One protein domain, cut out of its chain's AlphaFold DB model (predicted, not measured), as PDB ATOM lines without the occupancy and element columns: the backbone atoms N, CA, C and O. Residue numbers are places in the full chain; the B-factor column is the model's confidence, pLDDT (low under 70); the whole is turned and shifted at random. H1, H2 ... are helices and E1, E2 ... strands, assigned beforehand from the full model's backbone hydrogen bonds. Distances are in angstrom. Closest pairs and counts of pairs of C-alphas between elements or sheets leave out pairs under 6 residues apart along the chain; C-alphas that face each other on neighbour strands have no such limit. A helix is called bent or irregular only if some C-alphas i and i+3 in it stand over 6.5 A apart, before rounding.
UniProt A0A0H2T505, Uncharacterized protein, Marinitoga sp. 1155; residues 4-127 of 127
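Overview. This is residues 4 to 127 of the 127 residues of an uncharacterized protein of Marinitoga sp. 1155 (UniProt A0A0H2T505). Three long helices, H3, H4 and H5, make an up-and-down bundle, each running against the one before, with their centres in a triangle. H1 crosses H3 on the side away from H4, and a small strand hairpin, E1 and E2, directly after H5, packs on H1 with E2. Short H2 sits near the beginnings of H3 and H5. Along the 124 printed residues come H1 H2 H3 H4 H5 E1 E2, mostly helix with one antiparallel sheet; the whole is compact, with a radius of gyration of the C-alphas of 14.3 A and spans of 44 by 33 by 20 A.

Arrangement. E1, residues 117 to 120, and E2, residues 123 to 126, form an antiparallel hairpin; N 118 and O 125, 2.8 A apart, are within hydrogen-bond range. The closest C-alphas of E2 and H1, residues 4 to 22, are those of Ile 124 and Tyr 16, 5.9 A apart. H1 touches residues 57 to 65 alone of the hub H3, residues 48 to 72, closest at C-alphas Ala 13 and Ser 61, 5.2 A, at an only just steep tilt of 38 degrees. H4, residues 79 to 93, touches H3 at 18 degrees, a shallow tilt, opposite ways, closest at C-alphas Ile 89 and Cys 59, 5.5 A. H5, residues 98 to 116, touches H4, closest at C-alphas Val 101 and Ile 92, 5.7 A. H2, residues 40 to 43, touches H3, closest at C-alphas Tyr 42 and Asn 50, 4.9 A. H1 and H4 are apart. Every O i to N i+4 pair is within hydrogen-bond range in H1, but 18 of 21 in H3, 8 of 11 in H4 and 13 of 15 in H5; H2 is too short for one.

Along the chain. H1, 26.4 A long, begins at C-alpha 4 (-36.202, -36.415, 38.784). H3 is 37.6 A long and irregular, with C-alphas 49 and 52 7.1 A apart; H4 is 21.8 A and H5 25.6 A. E2 ends at C-alpha 126 (-54.778, -26.736, 28.280).

Size, cuts and confidence. The C-alphas farthest apart, of Glu 46 and Glu 77, are 45.3 A apart. The printed part has no cut; the link H1 to H2 is long. Residues 45, 47 to 48 and 73 to 77 have pLDDT under 70.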
ATOM      1  N   LEU A   4     -35.550 -35.899  39.987       88.56
ATOM      2  CA  LEU A   4     -36.202 -36.415  38.784       88.56
ATOM      3  C   LEU A   4     -37.458 -35.612  38.458       88.56
ATOM      4  O   LEU A   4     -37.719 -35.347  37.288       88.56
ATOM      5  N   ASP A   5     -38.207 -35.166  39.467       89.94
ATOM      6  CA  ASP A   5     -39.353 -34.279  39.250       89.94
ATOM      7  C   ASP A   5     -38.937 -32.951  38.591       89.94
ATOM      8  O   ASP A   5     -39.673 -32.412  37.762       89.94
ATOM      9  N   TYR A   6     -37.756 -32.423  38.928       91.62
ATOM     10  CA  TYR A   6     -37.139 -31.283  38.237       91.62
ATOM     11  C   TYR A   6     -36.891 -31.582  36.751       91.62
ATOM     12  O   TYR A   6     -37.379 -30.852  35.882       91.62
ATOM     13  N   GLU A   7     -36.192 -32.682  36.459       92.06
ATOM     14  CA  GLU A   7     -35.877 -33.110  35.092       92.06
ATOM     15  C   GLU A   7     -37.163 -33.284  34.267       92.06
ATOM     16  O   GLU A   7     -37.304 -32.724  33.175       92.06
ATOM     17  N   TYR A   8     -38.153 -33.993  34.813       91.56
ATOM     18  CA  TYR A   8     -39.423 -34.225  34.136       91.56
ATOM     19  C   TYR A   8     -40.227 -32.951  33.919       91.56
ATOM     20  O   TYR A   8     -40.846 -32.811  32.866       91.56
ATOM     21  N   PHE A   9     -40.222 -32.016  34.869       93.12
ATOM     22  CA  PHE A   9     -40.912 -30.740  34.708       93.12
ATOM     23  C   PHE A   9     -40.386 -29.964  33.495       93.12
ATOM     24  O   PHE A   9     -41.181 -29.493  32.676       93.12
ATOM     25  N   ILE A  10     -39.062 -29.909  33.337       93.62
ATOM     26  CA  ILE A  10     -38.409 -29.237  32.211       93.62
ATOM     27  C   ILE A  10     -38.689 -29.968  30.899       93.62
ATOM     28  O   ILE A  10     -39.139 -29.358  29.926       93.62
ATOM     29  N   LEU A  11     -38.489 -31.288  30.870       92.12
ATOM     30  CA  LEU A  11     -38.759 -32.101  29.682       92.12
ATOM     31  C   LEU A  11     -40.207 -31.940  29.215       92.12
ATOM     32  O   LEU A  11     -40.456 -31.760  28.024       92.12
ATOM     33  N   ASN A  12     -41.160 -31.968  30.142       92.12
ATOM     34  CA  ASN A  12     -42.576 -31.815  29.843       92.12
ATOM     35  C   ASN A  12     -42.905 -30.431  29.274       92.12
ATOM     36  O   ASN A  12     -43.671 -30.351  28.313       92.12
ATOM     37  N   ALA A  13     -42.274 -29.366  29.775       93.12
ATOM     38  CA  ALA A  13     -42.437 -28.030  29.204       93.12
ATOM     39  C   ALA A  13     -41.949 -27.983  27.746       93.12
ATOM     40  O   ALA A  13     -42.654 -27.488  26.867       93.12
ATOM     41  N   PHE A  14     -40.795 -28.584  27.440       91.69
ATOM     42  CA  PHE A  14     -40.316 -28.668  26.057       91.69
ATOM     43  C   PHE A  14     -41.219 -29.521  25.160       91.69
ATOM     44  O   PHE A  14     -41.530 -29.106  24.044       91.69
ATOM     45  N   LYS A  15     -41.677 -30.691  25.630       91.00
ATOM     46  CA  LYS A  15     -42.642 -31.530  24.891       91.00
ATOM     47  C   LYS A  15     -43.905 -30.742  24.554       91.00
ATOM     48  O   LYS A  15     -44.399 -30.819  23.430       91.00
ATOM     49  N   TYR A  16     -44.390 -29.969  25.522       91.94
ATOM     50  CA  TYR A  16     -45.545 -29.108  25.351       91.94
ATOM     51  C   TYR A  16     -45.310 -28.035  24.284       91.94
ATOM     52  O   TYR A  16     -46.101 -27.932  23.347       91.94
ATOM     53  N   ALA A  17     -44.191 -27.307  24.358       90.88
ATOM     54  CA  ALA A  17     -43.826 -26.303  23.360       90.88
ATOM     55  C   ALA A  17     -43.716 -26.898  21.946       90.88
ATOM     56  O   ALA A  17     -44.248 -26.321  21.002       90.88
ATOM     57  N   PHE A  18     -43.097 -28.078  21.790       90.25
ATOM     58  CA  PHE A  18     -43.004 -28.743  20.484       90.25
ATOM     59  C   PHE A  18     -44.374 -29.085  19.899       90.25
ATOM     60  O   PHE A  18     -44.617 -28.860  18.711       90.25
ATOM     61  N   LYS A  19     -45.279 -29.604  20.731       89.56
ATOM     62  CA  LYS A  19     -46.640 -29.912  20.304       89.56
ATOM     63  C   LYS A  19     -47.397 -28.640  19.925       89.56
ATOM     64  O   LYS A  19     -48.025 -28.623  18.873       89.56
ATOM     65  N   ARG A  20     -47.336 -27.598  20.758       88.19
ATOM     66  CA  ARG A  20     -48.046 -26.330  20.542       88.19
ATOM     67  C   ARG A  20     -47.565 -25.612  19.281       88.19
ATOM     68  O   ARG A  20     -48.379 -25.256  18.441       88.19
ATOM     69  N   ASP A  21     -46.254 -25.419  19.149       87.69
ATOM     70  CA  ASP A  21     -45.684 -24.549  18.114       87.69
ATOM     71  C   ASP A  21     -45.485 -25.273  16.770       87.69
ATOM     72  O   ASP A  21     -45.469 -24.628  15.724       87.69
ATOM     73  N   TYR A  22     -45.347 -26.607  16.778       87.62
ATOM     74  CA  TYR A  22     -45.027 -27.390  15.575       87.62
ATOM     75  C   TYR A  22     -45.981 -28.563  15.308       87.62
ATOM     76  O   TYR A  22     -45.828 -29.246  14.297       87.62
ATOM     77  N   GLY A  23     -46.941 -28.849  16.194       86.00
ATOM     78  CA  GLY A  23     -47.838 -30.003  16.059       86.00
ATOM     79  C   GLY A  23     -47.164 -31.361  16.295       86.00
ATOM     80  O   GLY A  23     -47.747 -32.396  15.979       86.00
ATOM     81  N   ILE A  24     -45.941 -31.387  16.840       85.75
ATOM     82  CA  ILE A  24     -45.138 -32.609  16.996       85.75
ATOM     83  C   ILE A  24     -45.152 -33.069  18.455       85.75
ATOM     84  O   ILE A  24     -44.641 -32.384  19.340       85.75
ATOM     85  N   VAL A  25     -45.652 -34.282  18.707       80.56
ATOM     86  CA  VAL A  25     -45.494 -34.950  20.007       80.56
ATOM     87  C   VAL A  25     -44.141 -35.655  20.029       80.56
ATOM     88  O   VAL A  25     -43.974 -36.737  19.467       80.56
ATOM     89  N   LYS A  26     -43.144 -35.019  20.648       78.00
ATOM     90  CA  LYS A  26     -41.788 -35.569  20.754       78.00
ATOM     91  C   LYS A  26     -41.616 -36.325  22.069       78.00
ATOM     92  O   LYS A  26     -41.765 -35.754  23.144       78.00
ATOM     93  N   ASN A  27     -41.221 -37.593  21.998       78.44
ATOM     94  CA  ASN A  27     -40.807 -38.343  23.182       78.44
ATOM     95  C   ASN A  27     -39.376 -37.952  23.567       78.44
ATOM     96  O   ASN A  27     -38.415 -38.554  23.105       78.44
ATOM     97  N   LEU A  28     -39.245 -36.911  24.392       80.75
ATOM     98  CA  LEU A  28     -37.987 -36.579  25.067       80.75
ATOM     99  C   LEU A  28     -37.789 -37.509  26.274       80.75
ATOM    100  O   LEU A  28     -38.600 -37.498  27.209       80.75
ATOM    101  N   GLY A  29     -36.744 -38.332  26.214       75.00
ATOM    102  CA  GLY A  29     -36.239 -39.127  27.330       75.00
ATOM    103  C   GLY A  29     -35.325 -38.321  28.256       75.00
ATOM    104  O   GLY A  29     -35.092 -37.130  28.047       75.00
ATOM    105  N   ARG A  30     -34.796 -38.990  29.282       77.06
ATOM    106  CA  ARG A  30     -33.858 -38.387  30.240       77.06
ATOM    107  C   ARG A  30     -32.615 -37.834  29.549       77.06
ATOM    108  O   ARG A  30     -32.109 -38.458  28.616       77.06
ATOM    109  N   GLY A  31     -32.155 -36.667  29.990       72.81
ATOM    110  CA  GLY A  31     -31.020 -35.953  29.393       72.81
ATOM    111  C   GLY A  31     -31.212 -35.525  27.930       72.81
ATOM    112  O   GLY A  31     -30.254 -35.107  27.290       72.81
ATOM    113  N   GLN A  32     -32.422 -35.643  27.369       80.88
ATOM    114  CA  GLN A  32     -32.725 -35.224  25.995       80.88
ATOM    115  C   GLN A  32     -33.422 -33.864  25.938       80.88
ATOM    116  O   GLN A  32     -34.087 -33.551  24.944       80.88
ATOM    117  N   ASP A  33     -33.325 -33.059  26.995       78.44
ATOM    118  CA  ASP A  33     -33.873 -31.718  26.938       78.44
ATOM    119  C   ASP A  33     -33.052 -30.882  25.927       78.44
ATOM    120  O   ASP A  33     -31.821 -30.935  25.933       78.44
ATOM    121  N   PRO A  34     -33.694 -30.135  25.013       77.00
ATOM    122  CA  PRO A  34     -32.986 -29.469  23.917       77.00
ATOM    123  C   PRO A  34     -31.963 -28.414  24.349       77.00
ATOM    124  O   PRO A  34     -31.150 -28.000  23.527       77.00
ATOM    125  N   ALA A  35     -32.045 -27.936  25.592       82.19
ATOM    126  CA  ALA A  35     -31.252 -26.823  26.097       82.19
ATOM    127  C   ALA A  35     -30.186 -27.251  27.123       82.19
ATOM    128  O   ALA A  35     -29.438 -26.397  27.595       82.19
ATOM    129  N   GLY A  36     -30.104 -28.540  27.473       84.31
ATOM    130  CA  GLY A  36     -29.222 -29.043  28.530       84.31
ATOM    131  C   GLY A  36     -29.542 -28.480  29.921       84.31
ATOM    132  O   GLY A  36     -28.641 -28.324  30.745       84.31
ATOM    133  N   LEU A  37     -30.802 -28.111  30.160       87.06
ATOM    134  CA  LEU A  37     -31.321 -27.521  31.394       87.06
ATOM    135  C   LEU A  37     -31.996 -28.556  32.302       87.06
ATOM    136  O   LEU A  37     -32.154 -28.299  33.488       87.06
ATOM    137  N   GLY A  38     -32.395 -29.711  31.778       85.62
ATOM    138  CA  GLY A  38     -33.152 -30.746  32.484       85.62
ATOM    139  C   GLY A  38     -32.302 -31.685  33.334       85.62
ATOM    140  O   GLY A  38     -32.810 -32.704  33.783       85.62
ATOM    141  N   GLU A  39     -31.017 -31.400  33.542       87.06
ATOM    142  CA  GLU A  39     -30.134 -32.318  34.252       87.06
ATOM    143  C   GLU A  39     -30.469 -32.365  35.751       87.06
ATOM    144  O   GLU A  39     -30.341 -31.374  36.468       87.06
ATOM    145  N   ALA A  40     -30.891 -33.535  36.239       84.44
ATOM    146  CA  ALA A  40     -31.281 -33.740  37.636       84.44
ATOM    147  C   ALA A  40     -30.170 -33.357  38.640       84.44
ATOM    148  O   ALA A  40     -30.459 -32.931  39.758       84.44
ATOM    149  N   SER A  41     -28.899 -33.463  38.239       83.81
ATOM    150  CA  SER A  41     -27.737 -33.077  39.052       83.81
ATOM    151  C   SER A  41     -27.735 -31.590  39.434       83.81
ATOM    152  O   SER A  41     -27.170 -31.235  40.469       83.81
ATOM    153  N   TYR A  42     -28.425 -30.725  38.677       85.81
ATOM    154  CA  TYR A  42     -28.487 -29.284  38.944       85.81
ATOM    155  C   TYR A  42     -29.251 -28.916  40.220       85.81
ATOM    156  O   TYR A  42     -29.104 -27.808  40.731       85.81
ATOM    157  N   VAL A  43     -30.063 -29.835  40.743       81.19
ATOM    158  CA  VAL A  43     -30.795 -29.683  42.009       81.19
ATOM    159  C   VAL A  43     -30.334 -30.711  43.044       81.19
ATOM    160  O   VAL A  43     -31.137 -31.260  43.798       81.19
ATOM    161  N   SER A  44     -29.030 -30.993  43.067       79.00
ATOM    162  CA  SER A  44     -28.401 -31.890  44.038       79.00
ATOM    163  C   SER A  44     -27.634 -31.116  45.117       79.00
ATOM    164  O   SER A  44     -27.152 -30.008  44.887       79.00
ATOM    165  N   TYR A  45     -27.489 -31.718  46.303       68.62
ATOM    166  CA  TYR A  45     -26.642 -31.173  47.376       68.62
ATOM    167  C   TYR A  45     -25.144 -31.234  47.025       68.62
ATOM    168  O   TYR A  45     -24.328 -30.567  47.655       68.62
ATOM    169  N   GLU A  46     -24.782 -32.053  46.036       70.19
ATOM    170  CA  GLU A  46     -23.398 -32.364  45.674       70.19
ATOM    171  C   GLU A  46     -22.769 -31.316  44.741       70.19
ATOM    172  O   GLU A  46     -21.547 -31.276  44.631       70.19
ATOM    173  N   ASP A  47     -23.573 -30.445  44.115       67.25
ATOM    174  CA  ASP A  47     -23.088 -29.406  43.197       67.25
ATOM    175  C   ASP A  47     -23.861 -28.074  43.355       67.25
ATOM    176  O   ASP A  47     -24.805 -27.787  42.607       67.25
ATOM    177  N   PRO A  48     -23.495 -27.239  44.349       67.25
ATOM    178  CA  PRO A  48     -24.177 -25.974  44.626       67.25
ATOM    179  C   PRO A  48     -23.987 -24.919  43.523       67.25
ATOM    180  O   PRO A  48     -24.797 -23.993  43.431       67.25
ATOM    181  N   ASP A  49     -22.968 -25.058  42.668       75.06
ATOM    182  CA  ASP A  49     -22.665 -24.101  41.599       75.06
ATOM    183  C   ASP A  49     -23.671 -24.194  40.438       75.06
ATOM    184  O   ASP A  49     -23.848 -23.248  39.666       75.06
ATOM    185  N   ASN A  50     -24.413 -25.302  40.346       84.88
ATOM    186  CA  ASN A  50     -25.435 -25.494  39.320       84.88
ATOM    187  C   ASN A  50     -26.809 -24.900  39.662       84.88
ATOM    188  O   ASN A  50     -27.711 -24.953  38.819       84.88
ATOM    189  N   ILE A  51     -26.988 -24.276  40.833       88.06
ATOM    190  CA  ILE A  51     -28.270 -23.653  41.199       88.06
ATOM    191  C   ILE A  51     -28.746 -22.641  40.150       88.06
ATOM    192  O   ILE A  51     -29.939 -22.565  39.855       88.06
ATOM    193  N   GLU A  52     -27.835 -21.885  39.537       90.94
ATOM    194  CA  GLU A  52     -28.203 -20.914  38.506       90.94
ATOM    195  C   GLU A  52     -28.750 -21.600  37.250       90.94
ATOM    196  O   GLU A  52     -29.746 -21.146  36.684       90.94
ATOM    197  N   LYS A  53     -28.201 -22.758  36.861       91.06
ATOM    198  CA  LYS A  53     -28.786 -23.570  35.784       91.06
ATOM    199  C   LYS A  53     -30.164 -24.099  36.167       91.06
ATOM    200  O   LYS A  53     -31.070 -24.041  35.337       91.06
ATOM    201  N   ALA A  54     -30.347 -24.529  37.417       91.19
ATOM    202  CA  ALA A  54     -31.649 -24.959  37.919       91.19
ATOM    203  C   ALA A  54     -32.699 -23.842  37.829       91.19
ATOM    204  O   ALA A  54     -33.805 -24.043  37.320       91.19
ATOM    205  N   LYS A  55     -32.336 -22.627  38.253       94.19
ATOM    206  CA  LYS A  55     -33.193 -21.443  38.132       94.19
ATOM    207  C   LYS A  55     -33.546 -21.148  36.681       94.19
ATOM    208  O   LYS A  55     -34.717 -20.920  36.384       94.19
ATOM    209  N   ILE A  56     -32.561 -21.166  35.778       93.25
ATOM    210  CA  ILE A  56     -32.781 -20.934  34.344       93.25
ATOM    211  C   ILE A  56     -33.750 -21.981  33.783       93.25
ATOM    212  O   ILE A  56     -34.728 -21.609  33.134       93.25
ATOM    213  N   GLY A  57     -33.528 -23.264  34.081       93.31
ATOM    214  CA  GLY A  57     -34.378 -24.370  33.639       93.31
ATOM    215  C   GLY A  57     -35.835 -24.218  34.070       93.31
ATOM    216  O   GLY A  57     -36.744 -24.297  33.235       93.31
ATOM    217  N   ILE A  58     -36.071 -23.919  35.351       94.31
ATOM    218  CA  ILE A  58     -37.430 -23.707  35.870       94.31
ATOM    219  C   ILE A  58     -38.061 -22.435  35.307       94.31
ATOM    220  O   ILE A  58     -39.202 -22.490  34.854       94.31
ATOM    221  N   CYS A  59     -37.347 -21.307  35.283       95.12
ATOM    222  CA  CYS A  59     -37.868 -20.055  34.732       95.12
ATOM    223  C   CYS A  59     -38.278 -20.205  33.265       95.12
ATOM    224  O   CYS A  59     -39.356 -19.751  32.881       95.12
ATOM    225  N   TYR A  60     -37.450 -20.869  32.456       93.94
ATOM    226  CA  TYR A  60     -37.746 -21.104  31.047       93.94
ATOM    227  C   TYR A  60     -38.986 -21.987  30.873       93.94
ATOM    228  O   TYR A  60     -39.889 -21.663  30.102       93.94
ATOM    229  N   SER A  61     -39.073 -23.059  31.660       94.31
ATOM    230  CA  SER A  61     -40.202 -23.994  31.641       94.31
ATOM    231  C   SER A  61     -41.512 -23.337  32.076       94.31
ATOM    232  O   SER A  61     -42.538 -23.501  31.420       94.31
ATOM    233  N   ILE A  62     -41.478 -22.526  33.137       94.75
ATOM    234  CA  ILE A  62     -42.617 -21.703  33.558       94.75
ATOM    235  C   ILE A  62     -43.006 -20.731  32.442       94.75
ATOM    236  O   ILE A  62     -44.186 -20.626  32.119       94.75
ATOM    237  N   GLY A  63     -42.037 -20.068  31.807       92.56
ATOM    238  CA  GLY A  63     -42.283 -19.153  30.691       92.56
ATOM    239  C   GLY A  63     -43.008 -19.811  29.513       92.56
ATOM    240  O   GLY A  63     -43.907 -19.200  28.938       92.56
ATOM    241  N   ILE A  64     -42.681 -21.069  29.185       92.38
ATOM    242  CA  ILE A  64     -43.379 -21.837  28.142       92.38
ATOM    243  C   ILE A  64     -44.870 -21.983  28.459       92.38
ATOM    244  O   ILE A  64     -45.691 -21.733  27.572       92.38
ATOM    245  N   TYR A  65     -45.204 -22.386  29.688       92.06
ATOM    246  CA  TYR A  65     -46.593 -22.540  30.121       92.06
ATOM    247  C   TYR A  65     -47.293 -21.177  30.164       92.06
ATOM    248  O   TYR A  65     -48.307 -20.966  29.501       92.06
ATOM    249  N   LEU A  66     -46.702 -20.203  30.860       89.94
ATOM    250  CA  LEU A  66     -47.307 -18.883  31.027       89.94
ATOM    251  C   LEU A  66     -47.555 -18.161  29.704       89.94
ATOM    252  O   LEU A  66     -48.538 -17.438  29.619       89.94
ATOM    253  N   LYS A  67     -46.726 -18.358  28.669       87.00
ATOM    254  CA  LYS A  67     -46.945 -17.734  27.354       87.00
ATOM    255  C   LYS A  67     -48.367 -17.975  26.837       87.00
ATOM    256  O   LYS A  67     -49.020 -17.034  26.410       87.00
ATOM    257  N   GLU A  68     -48.853 -19.206  26.918       81.69
ATOM    258  CA  GLU A  68     -50.173 -19.557  26.392       81.69
ATOM    259  C   GLU A  68     -51.313 -19.151  27.329       81.69
ATOM    260  O   GLU A  68     -52.333 -18.649  26.865       81.69
ATOM    261  N   LEU A  69     -51.124 -19.260  28.652       84.25
ATOM    262  CA  LEU A  69     -52.085 -18.679  29.602       84.25
ATOM    263  C   LEU A  69     -52.229 -17.179  29.380       84.25
ATOM    264  O   LEU A  69     -53.328 -16.641  29.464       84.25
ATOM    265  N   ASN A  70     -51.131 -16.509  29.045       78.75
ATOM    266  CA  ASN A  70     -51.154 -15.087  28.792       78.75
ATOM    267  C   ASN A  70     -51.875 -14.710  27.496       78.75
ATOM    268  O   ASN A  70     -52.387 -13.600  27.390       78.75
ATOM    269  N   GLU A  71     -51.929 -15.616  26.527       76.69
ATOM    270  CA  GLU A  71     -52.651 -15.421  25.270       76.69
ATOM    271  C   GLU A  71     -54.154 -15.733  25.408       76.69
ATOM    272  O   GLU A  71     -54.957 -15.158  24.676       76.69
ATOM    273  N   ILE A  72     -54.545 -16.603  26.352       72.19
ATOM    274  CA  ILE A  72     -55.913 -17.150  26.459       72.19
ATOM    275  C   ILE A  72     -56.672 -16.648  27.696       72.19
ATOM    276  O   ILE A  72     -57.842 -16.285  27.598       72.19
ATOM    277  N   VAL A  73     -56.032 -16.655  28.867       62.09
ATOM    278  CA  VAL A  73     -56.651 -16.351  30.171       62.09
ATOM    279  C   VAL A  73     -56.574 -14.859  30.485       62.09
ATOM    280  O   VAL A  73     -57.488 -14.301  31.083       62.09
ATOM    281  N   LEU A  74     -55.506 -14.190  30.053       60.19
ATOM    282  CA  LEU A  74     -55.299 -12.771  30.315       60.19
ATOM    283  C   LEU A  74     -55.957 -11.877  29.257       60.19
ATOM    284  O   LEU A  74     -55.290 -11.092  28.573       60.19
ATOM    285  N   SER A  75     -57.290 -11.881  29.180       58.47
ATOM    286  CA  SER A  75     -57.924 -10.586  28.923       58.47
ATOM    287  C   SER A  75     -57.468  -9.653  30.057       58.47
ATOM    288  O   SER A  75     -57.336 -10.071  31.205       58.47
ATOM    289  N   LYS A  76     -57.118  -8.402  29.746       54.59
ATOM    290  CA  LYS A  76     -56.438  -7.437  30.644       54.59
ATOM    291  C   LYS A  76     -57.166  -7.110  31.968       54.59
ATOM    292  O   LYS A  76     -56.742  -6.201  32.677       54.59
ATOM    293  N   GLU A  77     -58.257  -7.794  32.276       55.94
ATOM    294  CA  GLU A  77     -59.175  -7.514  33.374       55.94
ATOM    295  C   GLU A  77     -58.778  -8.224  34.682       55.94
ATOM    296  O   GLU A  77     -59.102  -7.708  35.748       55.94
ATOM    297  N   ASP A  78     -57.993  -9.313  34.639       71.69
ATOM    298  CA  ASP A  78     -57.515 -10.021  35.844       71.69
ATOM    299  C   ASP A  78     -56.036  -9.720  36.164       71.69
ATOM    300  O   ASP A  78     -55.119 -10.541  36.031       71.69
ATOM    301  N   TYR A  79     -55.787  -8.467  36.547       72.50
ATOM    302  CA  TYR A  79     -54.455  -7.961  36.896       72.50
ATOM    303  C   TYR A  79     -53.825  -8.693  38.098       72.50
ATOM    304  O   TYR A  79     -52.597  -8.766  38.214       72.50
ATOM    305  N   GLU A  80     -54.641  -9.240  39.001       81.06
ATOM    306  CA  GLU A  80     -54.156  -9.977  40.167       81.06
ATOM    307  C   GLU A  80     -53.611 -11.349  39.768       81.06
ATOM    308  O   GLU A  80     -52.467 -11.665  40.117       81.06
ATOM    309  N   GLU A  81     -54.353 -12.119  38.964       81.56
ATOM    310  CA  GLU A  81     -53.877 -13.406  38.447       81.56
ATOM    311  C   GLU A  81     -52.630 -13.203  37.562       81.56
ATOM    312  O   GLU A  81     -51.644 -13.927  37.715       81.56
ATOM    313  N   TYR A  82     -52.586 -12.147  36.733       80.69
ATOM    314  CA  TYR A  82     -51.387 -11.775  35.959       80.69
ATOM    315  C   TYR A  82     -50.134 -11.658  36.831       80.69
ATOM    316  O   TYR A  82     -49.075 -12.232  36.541       80.69
ATOM    317  N   ASN A  83     -50.232 -10.856  37.890       83.62
ATOM    318  CA  ASN A  83     -49.109 -10.588  38.778       83.62
ATOM    319  C   ASN A  83     -48.723 -11.834  39.563       83.62
ATOM    320  O   ASN A  83     -47.532 -12.085  39.761       83.62
ATOM    321  N   TYR A  84     -49.714 -12.623  39.977       86.31
ATOM    322  CA  TYR A  84     -49.497 -13.884  40.658       86.31
ATOM    323  C   TYR A  84     -48.698 -14.862  39.787       86.31
ATOM    324  O   TYR A  84     -47.646 -15.342  40.223       86.31
ATOM    325  N   LEU A  85     -49.118 -15.078  38.537       85.00
ATOM    326  CA  LEU A  85     -48.441 -15.968  37.590       85.00
ATOM    327  C   LEU A  85     -46.996 -15.522  37.327       85.00
ATOM    328  O   LEU A  85     -46.059 -16.315  37.444       85.00
ATOM    329  N   ASN A  86     -46.783 -14.228  37.078       84.19
ATOM    330  CA  ASN A  86     -45.445 -13.681  36.837       84.19
ATOM    331  C   ASN A  86     -44.563 -13.611  38.101       84.19
ATOM    332  O   ASN A  86     -43.340 -13.470  37.996       84.19
ATOM    333  N   SER A  87     -45.140 -13.729  39.304       92.44
ATOM    334  CA  SER A  87     -44.372 -13.710  40.555       92.44
ATOM    335  C   SER A  87     -43.462 -14.932  40.712       92.44
ATOM    336  O   SER A  87     -42.394 -14.816  41.315       92.44
ATOM    337  N   PHE A  88     -43.831 -16.085  40.138       95.00
ATOM    338  CA  PHE A  88     -43.050 -17.319  40.247       95.00
ATOM    339  C   PHE A  88     -41.635 -17.162  39.694       95.00
ATOM    340  O   PHE A  88     -40.678 -17.532  40.369       95.00
ATOM    341  N   ILE A  89     -41.484 -16.532  38.523       93.56
ATOM    342  CA  ILE A  89     -40.173 -16.273  37.908       93.56
ATOM    343  C   ILE A  89     -39.301 -15.428  38.846       93.56
ATOM    344  O   ILE A  89     -38.154 -15.781  39.115       93.56
ATOM    345  N   LYS A  90     -39.855 -14.348  39.415       94.75
ATOM    346  CA  LYS A  90     -39.121 -13.482  40.357       94.75
ATOM    347  C   LYS A  90     -38.664 -14.260  41.592       94.75
ATOM    348  O   LYS A  90     -37.523 -14.121  42.019       94.75
ATOM    349  N   ARG A  91     -39.542 -15.104  42.138       97.12
ATOM    350  CA  ARG A  91     -39.245 -15.936  43.311       97.12
ATOM    351  C   ARG A  91     -38.141 -16.954  43.025       97.12
ATOM    352  O   ARG A  91     -37.270 -17.117  43.870       97.12
ATOM    353  N   ILE A  92     -38.149 -17.594  41.852       95.94
ATOM    354  CA  ILE A  92     -37.091 -18.532  41.437       95.94
ATOM    355  C   ILE A  92     -35.746 -17.813  41.321       95.94
ATOM    356  O   ILE A  92     -34.754 -18.290  41.865       95.94
ATOM    357  N   ILE A  93     -35.707 -16.639  40.680       94.50
ATOM    358  CA  ILE A  93     -34.476 -15.839  40.549       94.50
ATOM    359  C   ILE A  93     -33.889 -15.506  41.932       94.50
ATOM    360  O   ILE A  93     -32.675 -15.592  42.131       94.50
ATOM    361  N   SER A  94     -34.745 -15.165  42.900       96.06
ATOM    362  CA  SER A  94     -34.340 -14.831  44.271       96.06
ATOM    363  C   SER A  94     -34.034 -16.031  45.177       96.06
ATOM    364  O   SER A  94     -33.587 -15.812  46.303       96.06
ATOM    365  N   ALA A  95     -34.269 -17.269  44.731       94.75
ATOM    366  CA  ALA A  95     -34.014 -18.461  45.535       94.75
ATOM    367  C   ALA A  95     -32.516 -18.610  45.849       94.75
ATOM    368  O   ALA A  95     -31.658 -18.351  45.001       94.75
ATOM    369  N   LYS A  96     -32.182 -19.024  47.071       92.56
ATOM    370  CA  LYS A  96     -30.792 -19.083  47.560       92.56
ATOM    371  C   LYS A  96     -30.169 -20.473  47.509       92.56
ATOM    372  O   LYS A  96     -28.955 -20.600  47.591       92.56
ATOM    373  N   ASN A  97     -30.995 -21.506  47.422       90.88
ATOM    374  CA  ASN A  97     -30.593 -22.909  47.419       90.88
ATOM    375  C   ASN A  97     -31.558 -23.712  46.530       90.88
ATOM    376  O   ASN A  97     -32.639 -23.232  46.168       90.88
ATOM    377  N   TYR A  98     -31.169 -24.935  46.171       89.50
ATOM    378  CA  TYR A  98     -31.994 -25.795  45.324       89.50
ATOM    379  C   TYR A  98     -33.326 -26.174  46.004       89.50
ATOM    380  O   TYR A  98     -34.332 -26.345  45.319       89.50
ATOM    381  N   GLU A  99     -33.379 -26.256  47.340       91.31
ATOM    382  CA  GLU A  99     -34.608 -26.592  48.075       91.31
ATOM    383  C   GLU A  99     -35.690 -25.528  47.874       91.31
ATOM    384  O   GLU A  99     -36.857 -25.849  47.642       91.31
ATOM    385  N   GLU A 100     -35.306 -24.250  47.908       93.44
ATOM    386  CA  GLU A 100     -36.186 -23.126  47.607       93.44
ATOM    387  C   GLU A 100     -36.679 -23.175  46.156       93.44
ATOM    388  O   GLU A 100     -37.874 -22.982  45.917       93.44
ATOM    389  N   VAL A 101     -35.799 -23.497  45.200       93.19
ATOM    390  CA  VAL A 101     -36.164 -23.661  43.781       93.19
ATOM    391  C   VAL A 101     -37.211 -24.766  43.618       93.19
ATOM    392  O   VAL A 101     -38.287 -24.515  43.068       93.19
ATOM    393  N   LEU A 102     -36.952 -25.962  44.160       93.31
ATOM    394  CA  LEU A 102     -37.872 -27.103  44.095       93.31
ATOM    395  C   LEU A 102     -39.197 -26.818  44.809       93.31
ATOM    396  O   LEU A 102     -40.261 -27.232  44.348       93.31
ATOM    397  N   LYS A 103     -39.166 -26.077  45.922       95.06
ATOM    398  CA  LYS A 103     -40.380 -25.661  46.634       95.06
ATOM    399  C   LYS A 103     -41.252 -24.747  45.775       95.06
ATOM    400  O   LYS A 103     -42.467 -24.932  45.736       95.06
ATOM    401  N   ILE A 104     -40.653 -23.776  45.086       96.19
ATOM    402  CA  ILE A 104     -41.388 -22.857  44.208       96.19
ATOM    403  C   ILE A 104     -41.900 -23.593  42.961       96.19
ATOM    404  O   ILE A 104     -43.047 -23.378  42.571       96.19
ATOM    405  N   GLN A 105     -41.107 -24.499  42.375       95.31
ATOM    406  CA  GLN A 105     -41.552 -25.382  41.289       95.31
ATOM    407  C   GLN A 105     -42.774 -26.203  41.716       95.31
ATOM    408  O   GLN A 105     -43.781 -26.229  41.009       95.31
ATOM    409  N   LYS A 106     -42.716 -26.840  42.890       95.69
ATOM    410  CA  LYS A 106     -43.835 -27.616  43.433       95.69
ATOM    411  C   LYS A 106     -45.088 -26.763  43.585       95.69
ATOM    412  O   LYS A 106     -46.164 -27.177  43.164       95.69
ATOM    413  N   GLU A 107     -44.943 -25.564  44.134       96.25
ATOM    414  CA  GLU A 107     -46.065 -24.642  44.278       96.25
ATOM    415  C   GLU A 107     -46.659 -24.239  42.920       96.25
ATOM    416  O   GLU A 107     -47.880 -24.166  42.791       96.25
ATOM    417  N   PHE A 108     -45.825 -24.010  41.900       95.69
ATOM    418  CA  PHE A 108     -46.300 -23.723  40.546       95.69
ATOM    419  C   PHE A 108     -47.118 -24.892  39.995       95.69
ATOM    420  O   PHE A 108     -48.201 -24.685  39.447       95.69
ATOM    421  N   VAL A 109     -46.638 -26.126  40.178       94.62
ATOM    422  CA  VAL A 109     -47.365 -27.322  39.743       94.62
ATOM    423  C   VAL A 109     -48.730 -27.406  40.428       94.62
ATOM    424  O   VAL A 109     -49.753 -27.566  39.765       94.62
ATOM    425  N   GLU A 110     -48.767 -27.240  41.748       94.44
ATOM    426  CA  GLU A 110     -49.991 -27.374  42.540       94.44
ATOM    427  C   GLU A 110     -51.022 -26.280  42.251       94.44
ATOM    428  O   GLU A 110     -52.214 -26.574  42.178       94.44
ATOM    429  N   LYS A 111     -50.580 -25.028  42.088       92.44
ATOM    430  CA  LYS A 111     -51.479 -23.865  42.018       92.44
ATOM    431  C   LYS A 111     -51.773 -23.384  40.601       92.44
ATOM    432  O   LYS A 111     -52.840 -22.822  40.372       92.44
ATOM    433  N   VAL A 112     -50.849 -23.591  39.665       91.75
ATOM    434  CA  VAL A 112     -50.970 -23.114  38.280       91.75
ATOM    435  C   VAL A 112     -51.129 -24.289  37.331       91.75
ATOM    436  O   VAL A 112     -52.158 -24.395  36.669       91.75
ATOM    437  N   PHE A 113     -50.156 -25.205  37.286       92.56
ATOM    438  CA  PHE A 113     -50.187 -26.297  36.311       92.56
ATOM    439  C   PHE A 113     -51.462 -27.135  36.460       92.56
ATOM    440  O   PHE A 113     -52.227 -27.273  35.513       92.56
ATOM    441  N   ASN A 114     -51.763 -27.600  37.671       92.81
ATOM    442  CA  ASN A 114     -52.953 -28.409  37.938       92.81
ATOM    443  C   ASN A 114     -54.272 -27.639  37.759       92.81
ATOM    444  O   ASN A 114     -55.317 -28.263  37.561       92.81
ATOM    445  N   LYS A 115     -54.251 -26.303  37.833       90.94
ATOM    446  CA  LYS A 115     -55.430 -25.451  37.613       90.94
ATOM    447  C   LYS A 115     -55.747 -25.329  36.122       90.94
ATOM    448  O   LYS A 115     -56.913 -25.427  35.763       90.94
ATOM    449  N   TYR A 116     -54.728 -25.190  35.273       90.69
ATOM    450  CA  TYR A 116     -54.903 -24.823  33.863       90.69
ATOM    451  C   TYR A 116     -54.525 -25.903  32.842       90.69
ATOM    452  O   TYR A 116     -54.883 -25.770  31.677       90.69
ATOM    453  N   TYR A 117     -53.840 -26.975  33.245       92.56
ATOM    454  CA  TYR A 117     -53.343 -28.009  32.332       92.56
ATOM    455  C   TYR A 117     -53.760 -29.418  32.748       92.56
ATOM    456  O   TYR A 117     -53.845 -29.750  33.931       92.56
ATOM    457  N   ASN A 118     -53.981 -30.269  31.750       92.12
ATOM    458  CA  ASN A 118     -54.115 -31.712  31.893       92.12
ATOM    459  C   ASN A 118     -52.848 -32.402  31.383       92.12
ATOM    460  O   ASN A 118     -52.271 -31.985  30.380       92.12
ATOM    461  N   LEU A 119     -52.463 -33.495  32.042       89.12
ATOM    462  CA  LEU A 119     -51.462 -34.445  31.561       89.12
ATOM    463  C   LEU A 119     -52.151 -35.804  31.384       89.12
ATOM    464  O   LEU A 119     -52.507 -36.437  32.373       89.12
ATOM    465  N   SER A 120     -52.335 -36.244  30.137       86.62
ATOM    466  CA  SER A 120     -52.877 -37.571  29.797       86.62
ATOM    467  C   SER A 120     -51.931 -38.265  28.835       86.62
ATOM    468  O   SER A 120     -51.523 -37.660  27.847       86.62
ATOM    469  N   ASP A 121     -51.555 -39.509  29.124       83.06
ATOM    470  CA  ASP A 121     -50.692 -40.326  28.255       83.06
ATOM    471  C   ASP A 121     -49.373 -39.631  27.853       83.06
ATOM    472  O   ASP A 121     -48.881 -39.762  26.734       83.06
ATOM    473  N   GLY A 122     -48.799 -38.839  28.767       77.88
ATOM    474  CA  GLY A 122     -47.570 -38.071  28.519       77.88
ATOM    475  C   GLY A 122     -47.761 -36.824  27.647       77.88
ATOM    476  O   GLY A 122     -46.783 -36.156  27.306       77.88
ATOM    477  N   ILE A 123     -49.003 -36.492  27.300       83.69
ATOM    478  CA  ILE A 123     -49.376 -35.340  26.489       83.69
ATOM    479  C   ILE A 123     -49.987 -34.272  27.393       83.69
ATOM    480  O   ILE A 123     -50.958 -34.522  28.106       83.69
ATOM    481  N   ILE A 124     -49.436 -33.060  27.317       91.19
ATOM    482  CA  ILE A 124     -49.986 -31.893  28.008       91.19
ATOM    483  C   ILE A 124     -50.965 -31.160  27.085       91.19
ATOM    484  O   ILE A 124     -50.705 -30.980  25.886       91.19
ATOM    485  N   THR A 125     -52.100 -30.754  27.644       89.12
ATOM    486  CA  THR A 125     -53.094 -29.883  27.006       89.12
ATOM    487  C   THR A 125     -53.583 -28.841  27.998       89.12
ATOM    488  O   THR A 125     -53.635 -29.107  29.199       89.12
ATOM    489  N   LEU A 126     -53.992 -27.680  27.496       88.88
ATOM    490  CA  LEU A 126     -54.778 -26.736  28.280       88.88
ATOM    491  C   LEU A 126     -56.138 -27.358  28.664       88.88
ATOM    492  O   LEU A 126     -56.639 -28.230  27.945       88.88
ATOM    493  N   LYS A 127     -56.680 -26.964  29.818       88.81
ATOM    494  CA  LYS A 127     -58.025 -27.333  30.284       88.81
ATOM    495  C   LYS A 127     -59.117 -26.486  29.649       88.81
ATOM    496  O   LYS A 127     -58.844 -25.306  29.347       88.81
TER     497      LYS A 127